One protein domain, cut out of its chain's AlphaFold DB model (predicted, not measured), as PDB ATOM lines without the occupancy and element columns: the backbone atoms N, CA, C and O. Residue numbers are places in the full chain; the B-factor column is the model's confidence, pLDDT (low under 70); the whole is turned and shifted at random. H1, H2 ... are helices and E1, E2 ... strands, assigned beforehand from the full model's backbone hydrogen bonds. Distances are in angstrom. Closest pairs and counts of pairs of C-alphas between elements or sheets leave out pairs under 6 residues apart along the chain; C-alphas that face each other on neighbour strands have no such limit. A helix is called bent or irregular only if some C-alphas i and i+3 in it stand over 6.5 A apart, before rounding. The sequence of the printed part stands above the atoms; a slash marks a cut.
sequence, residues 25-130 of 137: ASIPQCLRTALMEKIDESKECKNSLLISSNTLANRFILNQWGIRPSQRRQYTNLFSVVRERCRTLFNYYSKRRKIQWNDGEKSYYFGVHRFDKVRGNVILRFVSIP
ATOM      1  N   ALA A  25     -45.519 -36.903  11.246       95.19
ATOM      2  CA  ALA A  25     -44.094 -37.126  11.003       95.19
ATOM      3  C   ALA A  25     -43.242 -35.858  11.199       95.19
ATOM      4  O   ALA A  25     -42.043 -35.971  11.433       95.19
ATOM      5  N   SER A  26     -43.851 -34.666  11.197       96.88
ATOM      6  CA  SER A  26     -43.162 -33.391  11.446       96.88
ATOM      7  C   SER A  26     -43.031 -33.013  12.934       96.88
ATOM      8  O   SER A  26     -42.351 -32.045  13.270       96.88
ATOM      9  N   ILE A  27     -43.610 -33.786  13.865       97.75
ATOM     10  CA  ILE A  27     -43.496 -33.528  15.316       97.75
ATOM     11  C   ILE A  27     -42.033 -33.452  15.806       97.75
ATOM     12  O   ILE A  27     -41.733 -32.550  16.594       97.75
ATOM     13  N   PRO A  28     -41.096 -34.324  15.373       97.12
ATOM     14  CA  PRO A  28     -39.685 -34.183  15.726       97.12
ATOM     15  C   PRO A  28     -39.097 -32.837  15.297       97.12
ATOM     16  O   PRO A  28     -38.319 -32.259  16.050       97.12
ATOM     17  N   GLN A  29     -39.505 -32.305  14.141       95.94
ATOM     18  CA  GLN A  29     -39.057 -30.991  13.685       95.94
ATOM     19  C   GLN A  29     -39.577 -29.880  14.602       95.94
ATOM     20  O   GLN A  29     -38.814 -29.002  14.986       95.94
ATOM     21  N   CYS A  30     -40.832 -29.967  15.051       97.25
ATOM     22  CA  CYS A  30     -41.379 -29.027  16.033       97.25
ATOM     23  C   CYS A  30     -40.590 -29.028  17.356       97.25
ATOM     24  O   CYS A  30     -40.386 -27.967  17.945       97.25
ATOM     25  N   LEU A  31     -40.109 -30.196  17.804       97.19
ATOM     26  CA  LEU A  31     -39.228 -30.286  18.973       97.19
ATOM     27  C   LEU A  31     -37.875 -29.613  18.713       97.19
ATOM     28  O   LEU A  31     -37.415 -28.864  19.567       97.19
ATOM     29  N   ARG A  32     -37.255 -29.859  17.552       95.06
ATOM     30  CA  ARG A  32     -35.970 -29.242  17.180       95.06
ATOM     31  C   ARG A  32     -36.067 -27.720  17.173       95.06
ATOM     32  O   ARG A  32     -35.265 -27.077  17.835       95.06
ATOM     33  N   THR A  33     -37.096 -27.155  16.538       93.62
ATOM     34  CA  THR A  33     -37.333 -25.703  16.552       93.62
ATOM     35  C   THR A  33     -37.475 -25.169  17.979       93.62
ATOM     36  O   THR A  33     -36.863 -24.164  18.318       93.62
ATOM     37  N   ALA A  34     -38.214 -25.870  18.848       93.44
ATOM     38  CA  ALA A  34     -38.364 -25.466  20.248       93.44
ATOM     39  C   ALA A  34     -37.050 -25.512  21.049       93.44
ATOM     40  O   ALA A  34     -36.875 -24.725  21.976       93.44
ATOM     41  N   LEU A  35     -36.146 -26.436  20.716       92.50
ATOM     42  CA  LEU A  35     -34.817 -26.515  21.323       92.50
ATOM     43  C   LEU A  35     -33.899 -25.400  20.807       92.50
ATOM     44  O   LEU A  35     -33.179 -24.805  21.604       92.50
ATOM     45  N   MET A  36     -33.950 -25.095  19.509       89.06
ATOM     46  CA  MET A  36     -33.124 -24.054  18.885       89.06
ATOM     47  C   MET A  36     -33.479 -22.654  19.383       89.06
ATOM     48  O   MET A  36     -32.588 -21.943  19.830       89.06
ATOM     49  N   GLU A  37     -34.768 -22.306  19.434       88.12
ATOM     50  CA  GLU A  37     -35.217 -21.015  19.985       88.12
ATOM     51  C   GLU A  37     -34.686 -20.784  21.402       88.12
ATOM     52  O   GLU A  37     -34.325 -19.674  21.776       88.12
ATOM     53  N   LYS A  38     -34.593 -21.854  22.196       82.00
ATOM     54  CA  LYS A  38     -34.079 -21.767  23.560       82.00
ATOM     55  C   LYS A  38     -32.566 -21.677  23.625       82.00
ATOM     56  O   LYS A  38     -32.085 -21.017  24.535       82.00
ATOM     57  N   ILE A  39     -31.828 -22.281  22.691       79.69
ATOM     58  CA  ILE A  39     -30.386 -22.031  22.575       79.69
ATOM     59  C   ILE A  39     -30.152 -20.544  22.300       79.69
ATOM     60  O   ILE A  39     -29.371 -19.923  23.020       79.69
ATOM     61  N   ASP A  40     -30.865 -19.976  21.326       73.12
ATOM     62  CA  ASP A  40     -30.690 -18.582  20.906       73.12
ATOM     63  C   ASP A  40     -31.028 -17.591  22.033       73.12
ATOM     64  O   ASP A  40     -30.312 -16.608  22.233       73.12
ATOM     65  N   GLU A  41     -32.063 -17.888  22.828       72.31
ATOM     66  CA  GLU A  41     -32.430 -17.124  24.029       72.31
ATOM     67  C   GLU A  41     -31.458 -17.330  25.210       72.31
ATOM     68  O   GLU A  41     -31.353 -16.473  26.084       72.31
ATOM     69  N   SER A  42     -30.749 -18.464  25.283       61.66
ATOM     70  CA  SER A  42     -29.985 -18.884  26.472       61.66
ATOM     71  C   SER A  42     -28.569 -18.320  26.591       61.66
ATOM     72  O   SER A  42     -27.821 -18.797  27.447       61.66
ATOM     73  N   LYS A  43     -28.214 -17.285  25.818       58.84
ATOM     74  CA  LYS A  43     -26.902 -16.612  25.895       58.84
ATOM     75  C   LYS A  43     -26.498 -16.148  27.306       58.84
ATOM     76  O   LYS A  43     -25.334 -15.817  27.486       58.84
ATOM     77  N   GLU A  44     -27.392 -16.181  28.302       51.47
ATOM     78  CA  GLU A  44     -27.086 -15.693  29.650       51.47
ATOM     79  C   GLU A  44     -27.222 -16.648  30.849       51.47
ATOM     80  O   GLU A  44     -26.729 -16.250  31.899       51.47
ATOM     81  N   CYS A  45     -27.799 -17.871  30.821       46.16
ATOM     82  CA  CYS A  45     -27.844 -18.605  32.117       46.16
ATOM     83  C   CYS A  45     -28.131 -20.114  32.222       46.16
ATOM     84  O   CYS A  45     -27.888 -20.658  33.298       46.16
ATOM     85  N   LYS A  46     -28.679 -20.845  31.234       59.75
ATOM     86  CA  LYS A  46     -29.051 -22.266  31.475       59.75
ATOM     87  C   LYS A  46     -28.844 -23.175  30.264       59.75
ATOM     88  O   LYS A  46     -29.677 -23.217  29.369       59.75
ATOM     89  N   ASN A  47     -27.828 -24.038  30.345       74.62
ATOM     90  CA  ASN A  47     -27.529 -25.106  29.374       74.62
ATOM     91  C   ASN A  47     -28.576 -26.237  29.328       74.62
ATOM     92  O   ASN A  47     -28.365 -27.241  28.649       74.62
ATOM     93  N   SER A  48     -29.682 -26.132  30.074       84.94
ATOM     94  CA  SER A  48     -30.697 -27.181  30.143       84.94
ATOM     95  C   SER A  48     -32.112 -26.634  30.044       84.94
ATOM     96  O   SER A  48     -32.458 -25.674  30.731       84.94
ATOM     97  N   LEU A  49     -32.946 -27.315  29.266       91.19
ATOM     98  CA  LEU A  49     -34.332 -26.967  29.005       91.19
ATOM     99  C   LEU A  49     -35.262 -28.103  29.430       91.19
ATOM    100  O   LEU A  49     -35.060 -29.257  29.058       91.19
ATOM    101  N   LEU A  50     -36.320 -27.771  30.166       94.31
ATOM    102  CA  LEU A  50     -37.402 -28.704  30.464       94.31
ATOM    103  C   LEU A  50     -38.519 -28.536  29.435       94.31
ATOM    104  O   LEU A  50     -39.120 -27.470  29.331       94.31
ATOM    105  N   ILE A  51     -38.835 -29.605  28.708       96.62
ATOM    106  CA  ILE A  51     -40.010 -29.650  27.833       96.62
ATOM    107  C   ILE A  51     -40.880 -30.820  28.272       96.62
ATOM    108  O   ILE A  51     -40.382 -31.901  28.585       96.62
ATOM    109  N   SER A  52     -42.196 -30.611  28.270       98.00
ATOM    110  CA  SER A  52     -43.165 -31.690  28.440       98.00
ATOM    111  C   SER A  52     -43.788 -32.113  27.113       98.00
ATOM    112  O   SER A  52     -43.993 -31.293  26.215       98.00
ATOM    113  N   SER A  53     -44.154 -33.390  27.007       98.25
ATOM    114  CA  SER A  53     -44.837 -33.945  25.835       98.25
ATOM    115  C   SER A  53     -46.141 -33.200  25.515       98.25
ATOM    116  O   SER A  53     -46.462 -32.992  24.346       98.25
ATOM    117  N   ASN A  54     -46.861 -32.723  26.538       97.81
ATOM    118  CA  ASN A  54     -48.063 -31.910  26.360       97.81
ATOM    119  C   ASN A  54     -47.751 -30.491  25.877       97.81
ATOM    120  O   ASN A  54     -48.504 -29.967  25.059       97.81
ATOM    121  N   THR A  55     -46.669 -29.876  26.361       97.81
ATOM    122  CA  THR A  55     -46.228 -28.555  25.888       97.81
ATOM    123  C   THR A  55     -45.886 -28.621  24.403       97.81
ATOM    124  O   THR A  55     -46.373 -27.794  23.634       97.81
ATOM    125  N   LEU A  56     -45.138 -29.651  23.984       98.31
ATOM    126  CA  LEU A  56     -44.838 -29.873  22.569       98.31
ATOM    127  C   LEU A  56     -46.114 -30.108  21.753       98.31
ATOM    128  O   LEU A  56     -46.285 -29.488  20.711       98.31
ATOM    129  N   ALA A  57     -47.028 -30.954  22.234       98.38
ATOM    130  CA  ALA A  57     -48.287 -31.222  21.540       98.38
ATOM    131  C   ALA A  57     -49.130 -29.950  21.357       98.38
ATOM    132  O   ALA A  57     -49.647 -29.705  20.272       98.38
ATOM    133  N   ASN A  58     -49.250 -29.126  22.400       98.25
ATOM    134  CA  ASN A  58     -49.992 -27.869  22.339       98.25
ATOM    135  C   ASN A  58     -49.361 -26.898  21.330       98.25
ATOM    136  O   ASN A  58     -50.078 -26.310  20.525       98.25
ATOM    137  N   ARG A  59     -48.030 -26.765  21.349       98.06
ATOM    138  CA  ARG A  59     -47.283 -25.954  20.382       98.06
ATOM    139  C   ARG A  59     -47.481 -26.460  18.954       98.06
ATOM    140  O   ARG A  59     -47.771 -25.676  18.061       98.06
ATOM    141  N   PHE A  60     -47.378 -27.769  18.748       98.25
ATOM    142  CA  PHE A  60     -47.580 -28.391  17.445       98.25
ATOM    143  C   PHE A  60     -48.987 -28.126  16.901       98.25
ATOM    144  O   PHE A  60     -49.138 -27.711  15.756       98.25
ATOM    145  N   ILE A  61     -50.015 -28.308  17.737       97.88
ATOM    146  CA  ILE A  61     -51.411 -28.075  17.351       97.88
ATOM    147  C   ILE A  61     -51.649 -26.608  16.981       97.88
ATOM    148  O   ILE A  61     -52.306 -26.324  15.978       97.88
ATOM    149  N   LEU A  62     -51.091 -25.686  17.768       97.19
ATOM    150  CA  LEU A  62     -51.176 -24.259  17.490       97.19
ATOM    151  C   LEU A  62     -50.510 -23.913  16.154       97.19
ATOM    152  O   LEU A  62     -51.111 -23.220  15.344       97.19
ATOM    153  N   ASN A  63     -49.309 -24.432  15.899       96.06
ATOM    154  CA  ASN A  63     -48.559 -24.124  14.682       96.06
ATOM    155  C   ASN A  63     -49.214 -24.698  13.417       96.06
ATOM    156  O   ASN A  63     -49.178 -24.059  12.373       96.06
ATOM    157  N   GLN A  64     -49.804 -25.893  13.501       95.88
ATOM    158  CA  GLN A  64     -50.389 -26.572  12.342       95.88
ATOM    159  C   GLN A  64     -51.823 -26.122  12.034       95.88
ATOM    160  O   GLN A  64     -52.210 -26.069  10.871       95.88
ATOM    161  N   TRP A  65     -52.625 -25.817  13.059       95.56
ATOM    162  CA  TRP A  65     -54.057 -25.539  12.884       95.56
ATOM    163  C   TRP A  65     -54.535 -24.227  13.514       95.56
ATOM    164  O   TRP A  65     -55.716 -23.906  13.407       95.56
ATOM    165  N   GLY A  66     -53.680 -23.476  14.213       96.06
ATOM    166  CA  GLY A  66     -54.091 -22.271  14.946       96.06
ATOM    167  C   GLY A  66     -54.960 -22.556  16.179       96.06
ATOM    168  O   GLY A  66     -55.538 -21.636  16.756       96.06
ATOM    169  N   ILE A  67     -55.067 -23.822  16.596       96.56
ATOM    170  CA  ILE A  67     -55.975 -24.253  17.663       96.56
ATOM    171  C   ILE A  67     -55.287 -24.125  19.024       96.56
ATOM    172  O   ILE A  67     -54.209 -24.670  19.264       96.56
ATOM    173  N   ARG A  68     -55.943 -23.427  19.953       96.69
ATOM    174  CA  ARG A  68     -55.433 -23.180  21.307       96.69
ATOM    175  C   ARG A  68     -55.797 -24.314  22.273       96.69
ATOM    176  O   ARG A  68     -56.835 -24.955  22.110       96.69
ATOM    177  N   PRO A  69     -55.021 -24.524  23.356       96.06
ATOM    178  CA  PRO A  69     -55.352 -25.513  24.387       96.06
ATOM    179  C   PRO A  69     -56.737 -25.330  25.025       96.06
ATOM    180  O   PRO A  69     -57.363 -26.320  25.400       96.06
ATOM    181  N   SER A  70     -57.237 -24.091  25.119       97.19
ATOM    182  CA  SER A  70     -58.588 -23.788  25.617       97.19
ATOM    183  C   SER A  70     -59.692 -24.420  24.760       97.19
ATOM    184  O   SER A  70     -60.737 -24.794  25.282       97.19
ATOM    185  N   GLN A  71     -59.435 -24.640  23.468       96.06
ATOM    186  CA  GLN A  71     -60.372 -25.261  22.528       96.06
ATOM    187  C   GLN A  71     -60.316 -26.798  22.557       96.06
ATOM    188  O   GLN A  71     -60.962 -27.466  21.751       96.06
ATOM    189  N   ARG A  72     -59.567 -27.405  23.490       94.75
ATOM    190  CA  ARG A  72     -59.371 -28.863  23.560       94.75
ATOM    191  C   ARG A  72     -60.675 -29.658  23.540       94.75
ATOM    192  O   ARG A  72     -60.705 -30.695  22.890       94.75
ATOM    193  N   ARG A  73     -61.721 -29.199  24.239       94.88
ATOM    194  CA  ARG A  73     -63.016 -29.906  24.309       94.88
ATOM    195  C   ARG A  73     -63.673 -30.043  22.929       94.88
ATOM    196  O   ARG A  73     -64.256 -31.080  22.638       94.88
ATOM    197  N   GLN A  74     -63.509 -29.038  22.070       95.12
ATOM    198  CA  GLN A  74     -64.037 -29.021  20.703       95.12
ATOM    199  C   GLN A  74     -63.238 -29.933  19.754       95.12
ATOM    200  O   GLN A  74     -63.793 -30.489  18.810       95.12
ATOM    201  N   TYR A  75     -61.943 -30.126  20.023       95.81
ATOM    202  CA  TYR A  75     -61.020 -30.882  19.169       95.81
ATOM    203  C   TYR A  75     -60.397 -32.087  19.894       95.81
ATOM    204  O   TYR A  75     -59.218 -32.394  19.710       95.81
ATOM    205  N   THR A  76     -61.176 -32.784  20.730       94.44
ATOM    206  CA  THR A  76     -60.671 -33.834  21.637       94.44
ATOM    207  C   THR A  76     -59.850 -34.908  20.915       94.44
ATOM    208  O   THR A  76     -58.752 -35.237  21.369       94.44
ATOM    209  N   ASN A  77     -60.314 -35.387  19.756       94.62
ATOM    210  CA  ASN A  77     -59.615 -36.417  18.980       94.62
ATOM    211  C   ASN A  77     -58.254 -35.932  18.464       94.62
ATOM    212  O   ASN A  77     -57.257 -36.636  18.617       94.62
ATOM    213  N   LEU A  78     -58.189 -34.705  17.935       96.12
ATOM    214  CA  LEU A  78     -56.938 -34.096  17.469       96.12
ATOM    215  C   LEU A  78     -55.916 -34.016  18.609       96.12
ATOM    216  O   LEU A  78     -54.780 -34.472  18.470       96.12
ATOM    217  N   PHE A  79     -56.337 -33.481  19.758       96.69
ATOM    218  CA  PHE A  79     -55.474 -33.375  20.932       96.69
ATOM    219  C   PHE A  79     -55.015 -34.742  21.437       96.69
ATOM    220  O   PHE A  79     -53.868 -34.865  21.866       96.69
ATOM    221  N   SER A  80     -55.886 -35.754  21.411       96.00
ATOM    222  CA  SER A  80     -55.548 -37.108  21.856       96.00
ATOM    223  C   SER A  80     -54.437 -37.715  20.994       96.00
ATOM    224  O   SER A  80     -53.378 -38.068  21.522       96.00
ATOM    225  N   VAL A  81     -54.635 -37.719  19.670       97.38
ATOM    226  CA  VAL A  81     -53.706 -38.308  18.692       97.38
ATOM    227  C   VAL A  81     -52.342 -37.620  18.732       97.38
ATOM    228  O   VAL A  81     -51.308 -38.279  18.848       97.38
ATOM    229  N   VAL A  82     -52.308 -36.283  18.704       98.12
ATOM    230  CA  VAL A  82     -51.034 -35.548  18.745       98.12
ATOM    231  C   VAL A  82     -50.306 -35.800  20.067       98.12
ATOM    232  O   VAL A  82     -49.103 -36.063  20.068       98.12
ATOM    233  N   ARG A  83     -51.016 -35.783  21.203       97.56
ATOM    234  CA  ARG A  83     -50.391 -36.058  22.506       97.56
ATOM    235  C   ARG A  83     -49.844 -37.465  22.600       97.56
ATOM    236  O   ARG A  83     -48.811 -37.659  23.230       97.56
ATOM    237  N   GLU A  84     -50.525 -38.451  22.036       97.69
ATOM    238  CA  GLU A  84     -50.014 -39.818  21.971       97.69
ATOM    239  C   GLU A  84     -48.714 -39.904  21.180       97.69
ATOM    240  O   GLU A  84     -47.732 -40.492  21.649       97.69
ATOM    241  N   ARG A  85     -48.654 -39.226  20.032       98.06
ATOM    242  CA  ARG A  85     -47.445 -39.202  19.215       98.06
ATOM    243  C   ARG A  85     -46.288 -38.483  19.911       98.06
ATOM    244  O   ARG A  85     -45.177 -39.012  19.932       98.06
ATOM    245  N   CYS A  86     -46.541 -37.345  20.559       98.38
ATOM    246  CA  CYS A  86     -45.534 -36.648  21.365       98.38
ATOM    247  C   CYS A  86     -45.057 -37.493  22.555       98.38
ATOM    248  O   CYS A  86     -43.857 -37.551  22.813       98.38
ATOM    249  N   ARG A  87     -45.958 -38.192  23.261       98.19
ATOM    250  CA  ARG A  87     -45.591 -39.120  24.349       98.19
ATOM    251  C   ARG A  87     -44.689 -40.244  23.848       98.19
ATOM    252  O   ARG A  87     -43.683 -40.542  24.484       98.19
ATOM    253  N   THR A  88     -45.020 -40.833  22.701       97.88
ATOM    254  CA  THR A  88     -44.213 -41.883  22.063       97.88
ATOM    255  C   THR A  88     -42.810 -41.377  21.737       97.88
ATOM    256  O   THR A  88     -41.826 -42.010  22.119       97.88
ATOM    257  N   LEU A  89     -42.710 -40.194  21.124       98.12
ATOM    258  CA  LEU A  89     -41.433 -39.547  20.822       98.12
ATOM    259  C   LEU A  89     -40.607 -39.276  22.089       98.12
ATOM    260  O   LEU A  89     -39.407 -39.535  22.126       98.12
ATOM    261  N   PHE A  90     -41.247 -38.784  23.148       98.25
ATOM    262  CA  PHE A  90     -40.568 -38.481  24.407       98.25
ATOM    263  C   PHE A  90     -40.075 -39.752  25.096       98.25
ATOM    264  O   PHE A  90     -38.951 -39.791  25.585       98.25
ATOM    265  N   ASN A  91     -40.864 -40.824  25.094       97.69
ATOM    266  CA  ASN A  91     -40.414 -42.112  25.617       97.69
ATOM    267  C   ASN A  91     -39.238 -42.675  24.807       97.69
ATOM    268  O   ASN A  91     -38.305 -43.216  25.398       97.69
ATOM    269  N   TYR A  92     -39.252 -42.517  23.481       97.56
ATOM    270  CA  TYR A  92     -38.130 -42.893  22.623       97.56
ATOM    271  C   TYR A  92     -36.845 -42.149  23.019       97.56
ATOM    272  O   TYR A  92     -35.831 -42.784  23.311       97.56
ATOM    273  N   TYR A  93     -36.892 -40.820  23.131       96.94
ATOM    274  CA  TYR A  93     -35.714 -40.038  23.516       96.94
ATOM    275  C   TYR A  93     -35.287 -40.252  24.968       96.94
ATOM    276  O   TYR A  93     -34.095 -40.293  25.256       96.94
ATOM    277  N   SER A  94     -36.238 -40.491  25.872       96.25
ATOM    278  CA  SER A  94     -35.937 -40.883  27.249       96.25
ATOM    279  C   SER A  94     -35.129 -42.179  27.321       96.25
ATOM    280  O   SER A  94     -34.316 -42.311  28.232       96.25
ATOM    281  N   LYS A  95     -35.367 -43.138  26.414       96.50
ATOM    282  CA  LYS A  95     -34.596 -44.389  26.332       96.50
ATOM    283  C   LYS A  95     -33.243 -44.171  25.665       96.50
ATOM    284  O   LYS A  95     -32.247 -44.692  26.144       96.50
ATOM    285  N   ARG A  96     -33.206 -43.381  24.587       95.44
ATOM    286  CA  ARG A  96     -31.984 -43.117  23.815       95.44
ATOM    287  C   ARG A  96     -30.973 -42.245  24.562       95.44
ATOM    288  O   ARG A  96     -29.805 -42.268  24.203       95.44
ATOM    289  N   ARG A  97     -31.415 -41.463  25.556       95.38
ATOM    290  CA  ARG A  97     -30.601 -40.538  26.377       95.38
ATOM    291  C   ARG A  97     -29.890 -39.422  25.617       95.38
ATOM    292  O   ARG A  97     -29.306 -38.552  26.250       95.38
ATOM    293  N   LYS A  98     -29.994 -39.392  24.291       93.25
ATOM    294  CA  LYS A  98     -29.428 -38.348  23.449       93.25
ATOM    295  C   LYS A  98     -30.265 -38.076  22.212       93.25
ATOM    296  O   LYS A  98     -30.989 -38.948  21.718       93.25
ATOM    297  N   ILE A  99     -30.122 -36.859  21.709       93.62
ATOM    298  CA  ILE A  99     -30.625 -36.405  20.418       93.62
ATOM    299  C   ILE A  99     -29.476 -35.742  19.675       93.62
ATOM    300  O   ILE A  99     -28.727 -34.966  20.262       93.62
ATOM    301  N   GLN A 100     -29.396 -36.020  18.377       92.00
ATOM    302  CA  GLN A 100     -28.511 -35.308  17.470       92.00
ATOM    303  C   GLN A 100     -29.218 -35.025  16.148       92.00
ATOM    304  O   GLN A 100     -30.053 -35.822  15.700       92.00
ATOM    305  N   TRP A 101     -28.899 -33.893  15.537       92.56
ATOM    306  CA  TRP A 101     -29.265 -33.590  14.159       92.56
ATOM    307  C   TRP A 101     -28.281 -32.593  13.558       92.56
ATOM    308  O   TRP A 101     -27.620 -31.853  14.285       92.56
ATOM    309  N   ASN A 102     -28.249 -32.561  12.229       89.94
ATOM    310  CA  ASN A 102     -27.470 -31.602  11.461       89.94
ATOM    311  C   ASN A 102     -28.429 -30.610  10.801       89.94
ATOM    312  O   ASN A 102     -29.506 -31.005  10.347       89.94
ATOM    313  N   ASP A 103     -28.037 -29.344  10.769       85.25
ATOM    314  CA  ASP A 103     -28.731 -28.256  10.085       85.25
ATOM    315  C   ASP A 103     -27.713 -27.524   9.200       85.25
ATOM    316  O   ASP A 103     -27.014 -26.607   9.639       85.25
ATOM    317  N   GLY A 104     -27.532 -28.038   7.981       85.62
ATOM    318  CA  GLY A 104     -26.442 -27.629   7.095       85.62
ATOM    319  C   GLY A 104     -25.075 -27.941   7.707       85.62
ATOM    320  O   GLY A 104     -24.732 -29.104   7.908       85.62
ATOM    321  N   GLU A 105     -24.312 -26.896   8.023       81.38
ATOM    322  CA  GLU A 105     -22.951 -26.996   8.571       81.38
ATOM    323  C   GLU A 105     -22.912 -27.221  10.091       81.38
ATOM    324  O   GLU A 105     -21.878 -27.599  10.641       81.38
ATOM    325  N   LYS A 106     -24.028 -27.002  10.800       84.81
ATOM    326  CA  LYS A 106     -24.066 -27.100  12.265       84.81
ATOM    327  C   LYS A 106     -24.619 -28.444  12.713       84.81
ATOM    328  O   LYS A 106     -25.692 -28.863  12.286       84.81
ATOM    329  N   SER A 107     -23.910 -29.092  13.632       87.38
ATOM    330  CA  SER A 107     -24.392 -30.282  14.337       87.38
ATOM    331  C   SER A 107     -24.845 -29.901  15.741       87.38
ATOM    332  O   SER A 107     -24.118 -29.234  16.477       87.38
ATOM    333  N   TYR A 108     -26.041 -30.337  16.118       88.75
ATOM    334  CA  TYR A 108     -26.630 -30.085  17.426       88.75
ATOM    335  C   TYR A 108     -26.663 -31.370  18.241       88.75
ATOM    336  O   TYR A 108     -27.185 -32.382  17.773       88.75
ATOM    337  N   TYR A 109     -26.169 -31.304  19.477       90.00
ATOM    338  CA  TYR A 109     -26.117 -32.434  20.400       90.00
ATOM    339  C   TYR A 109     -26.829 -32.097  21.698       90.00
ATOM    340  O   TYR A 109     -26.597 -31.051  22.302       90.00
ATOM    341  N   PHE A 110     -27.696 -33.008  22.137       92.38
ATOM    342  CA  PHE A 110     -28.416 -32.865  23.391       92.38
ATOM    343  C   PHE A 110     -28.396 -34.152  24.201       92.38
ATOM    344  O   PHE A 110     -28.837 -35.197  23.717       92.38
ATOM    345  N   GLY A 111     -27.993 -34.043  25.464       93.69
ATOM    346  CA  GLY A 111     -28.269 -35.048  26.486       93.69
ATOM    347  C   GLY A 111     -29.743 -35.001  26.887       93.69
ATOM    348  O   GLY A 111     -30.345 -33.929  26.965       93.69
ATOM    349  N   VAL A 112     -30.350 -36.161  27.130       96.06
ATOM    350  CA  VAL A 112     -31.773 -36.299  27.459       96.06
ATOM    351  C   VAL A 112     -31.947 -37.079  28.752       96.06
ATOM    352  O   VAL A 112     -31.679 -38.280  28.838       96.06
ATOM    353  N   HIS A 113     -32.516 -36.410  29.748       95.62
ATOM    354  CA  HIS A 113     -32.819 -36.999  31.046       95.62
ATOM    355  C   HIS A 113     -34.310 -36.902  31.320       95.62
ATOM    356  O   HIS A 113     -34.933 -35.857  31.126       95.62
ATOM    357  N   ARG A 114     -34.905 -37.994  31.800       96.38
ATOM    358  CA  ARG A 114     -36.277 -37.938  32.294       96.38
ATOM    359  C   ARG A 114     -36.295 -37.134  33.584       96.38
ATOM    360  O   ARG A 114     -35.604 -37.495  34.527       96.38
ATOM    361  N   PHE A 115     -37.071 -36.058  33.586       96.44
ATOM    362  CA  PHE A 115     -37.263 -35.223  34.762       96.44
ATOM    363  C   PHE A 115     -38.439 -35.739  35.588       96.44
ATOM    364  O   PHE A 115     -38.283 -36.000  36.770       96.44
ATOM    365  N   ASP A 116     -39.595 -35.946  34.947       96.62
ATOM    366  CA  ASP A 116     -40.814 -36.388  35.629       96.62
ATOM    367  C   ASP A 116     -41.812 -37.049  34.651       96.62
ATOM    368  O   ASP A 116     -41.646 -37.005  33.423       96.62
ATOM    369  N   LYS A 117     -42.855 -37.698  35.178       95.25
ATOM    370  CA  LYS A 117     -44.031 -38.152  34.433       95.25
ATOM    371  C   LYS A 117     -45.295 -38.049  35.287       95.25
ATOM    372  O   LYS A 117     -45.527 -38.881  36.156       95.25
ATOM    373  N   VAL A 118     -46.192 -37.141  34.912       95.00
ATOM    374  CA  VAL A 118     -47.464 -36.917  35.619       95.00
ATOM    375  C   VAL A 118     -48.635 -37.240  34.702       95.00
ATOM    376  O   VAL A 118     -48.783 -36.628  33.644       95.00
ATOM    377  N   ARG A 119     -49.478 -38.210  35.087       91.62
ATOM    378  CA  ARG A 119     -50.703 -38.599  34.349       91.62
ATOM    379  C   ARG A 119     -50.467 -38.790  32.839       91.62
ATOM    380  O   ARG A 119     -51.217 -38.304  31.996       91.62
ATOM    381  N   GLY A 120     -49.364 -39.454  32.493       89.62
ATOM    382  CA  GLY A 120     -48.970 -39.719  31.106       89.62
ATOM    383  C   GLY A 120     -48.219 -38.584  30.397       89.62
ATOM    384  O   GLY A 120     -47.631 -38.850  29.352       89.62
ATOM    385  N   ASN A 121     -48.160 -37.368  30.950       96.19
ATOM    386  CA  ASN A 121     -47.303 -36.299  30.435       96.19
ATOM    387  C   ASN A 121     -45.845 -36.574  30.813       96.19
ATOM    388  O   ASN A 121     -45.504 -36.547  31.992       96.19
ATOM    389  N   VAL A 122     -44.991 -36.833  29.827       98.00
ATOM    390  CA  VAL A 122     -43.555 -37.058  30.042       98.00
ATOM    391  C   VAL A 122     -42.829 -35.720  29.998       98.00
ATOM    392  O   VAL A 122     -43.015 -34.965  29.045       98.00
ATOM    393  N   ILE A 123     -42.002 -35.436  31.003       98.12
ATOM    394  CA  ILE A 123     -41.172 -34.231  31.073       98.12
ATOM    395  C   ILE A 123     -39.713 -34.647  30.951       98.12
ATOM    396  O   ILE A 123     -39.224 -35.474  31.727       98.12
ATOM    397  N   LEU A 124     -39.021 -34.080  29.968       97.81
ATOM    398  CA  LEU A 124     -37.612 -34.339  29.716       97.81
ATOM    399  C   LEU A 124     -36.808 -33.061  29.911       97.81
ATOM    400  O   LEU A 124     -37.233 -31.977  29.510       97.81
ATOM    401  N   ARG A 125     -35.632 -33.226  30.508       96.31
ATOM    402  CA  ARG A 125     -34.557 -32.248  30.508       96.31
ATOM    403  C   ARG A 125     -33.662 -32.519  29.306       96.31
ATOM    404  O   ARG A 125     -33.113 -33.612  29.191       96.31
ATOM    405  N   PHE A 126     -33.526 -31.520  28.449       94.75
ATOM    406  CA  PHE A 126     -32.609 -31.492  27.320       94.75
ATOM    407  C   PHE A 126     -31.424 -30.621  27.702       94.75
ATOM    408  O   PHE A 126     -31.621 -29.462  28.054       94.75
ATOM    409  N   VAL A 127     -30.219 -31.173  27.680       91.75
ATOM    410  CA  VAL A 127     -28.984 -30.458  28.014       91.75
ATOM    411  C   VAL A 127     -28.215 -30.249  26.724       91.75
ATOM    412  O   VAL A 127     -27.876 -31.237  26.081       91.75
ATOM    413  N   SER A 128     -27.980 -28.997  26.331       89.06
ATOM    414  CA  SER A 128     -27.157 -28.696  25.156       89.06
ATOM    415  C   SER A 128     -25.721 -29.134  25.430       89.06
ATOM    416  O   SER A 128     -25.165 -28.794  26.478       89.06
ATOM    417  N   ILE A 129     -25.142 -29.908  24.515       85.19
ATOM    418  CA  ILE A 129     -23.759 -30.374  24.601       85.19
ATOM    419  C   ILE A 129     -22.944 -29.579  23.575       85.19
ATOM    420  O   ILE A 129     -23.205 -29.695  22.375       85.19
ATOM    421  N   PRO A 130     -21.966 -28.773  24.026       78.38
ATOM    422  CA  PRO A 130     -21.040 -28.085  23.140       78.38
ATOM    423  C   PRO A 130     -20.292 -29.063  22.217       78.38
ATOM    424  O   PRO A 130     -19.975 -30.179  22.649       78.38
TER     425      PRO A 130
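AT A GLANCE: This is residues 25 to 130 of the 137 residues of an uncharacterized protein of Candidatus Lokiarchaeota archaeon (UniProt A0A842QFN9). A strongly twisted four-stranded sheet curls round the long helix H4, with H1 over the same face and H2 crossing against both helices. Little H3 lies toward one end of the long axis, and the turn of the hairpin E2 and E3 toward the other. The 106 printed residues include four named helices and four named strands, in the order H1 E1 H2 H3 H4 E2 E3 E4; the antiparallel sheet runs E1 E4 E3 E2 and the class is mixed. The whole is compact, with a radius of gyration of the C-alphas of 14.1 A, yet elongated, spanning 43 by 26 by 25 A.

IN THESE COORDINATES: H1, residues 27 to 41, begins at C-alpha (-43.496, -33.528, 15.316) and is 21.6 A long. E1 is residues 48 to 52, H2 53 to 65, and H3 69 to 73. H4, residues 76 to 96, measures 30.2 A. E2 is residues 98 to 103; E3, 106 to 118, measures 34.5 A and bends by 55 degrees at residue 115. E4, 121 to 129, measures 25.0 A and ends at C-alpha (-23.759, -30.374, 24.601).

HOW THE PARTS SIT: E2, E3 and E4 form a meander, each strand the antiparallel neighbour of the one before: N 101 and O 108 are 3.2 A apart, N 113 and O 125 2.9 A, within hydrogen-bond range. E1 pairs with E4 through N 49 and O 126, 2.8 A. H1 and H4 are on one face, making two layers; H1 is over E4 at a height over the sheet of 7.8 A. H2 only grazes the sheet with residues 53 to 58. H2 touches H4 at a steep tilt of 50 degrees, opposite ways, closest at the C-alphas of Ser 53 and Cys 86, 5.3 A. With residues 27 to 31 alone, H1 touches H2, about perpendicular at 78 degrees, closest at the C-alphas of Cys 30 and Phe 60, 6.4 A. H3, irregular with C-alphas 70 and 73 7.7 A apart, is close to but not clearly touching H4. Every O i to N i+4 pair is within range in H2 and H4, 10 of 11 in H1, and 0 of 1 in H3, where 1 of 2 O i to N i+3 pairs is.

THE WHOLE: The C-alphas of Arg 73 and Glu 105 are the farthest apart, 43.1 A. The printed part has no cut, and no link is long. Residues 40 to 45 stand free, and residues 42 to 46 have pLDDT under 70.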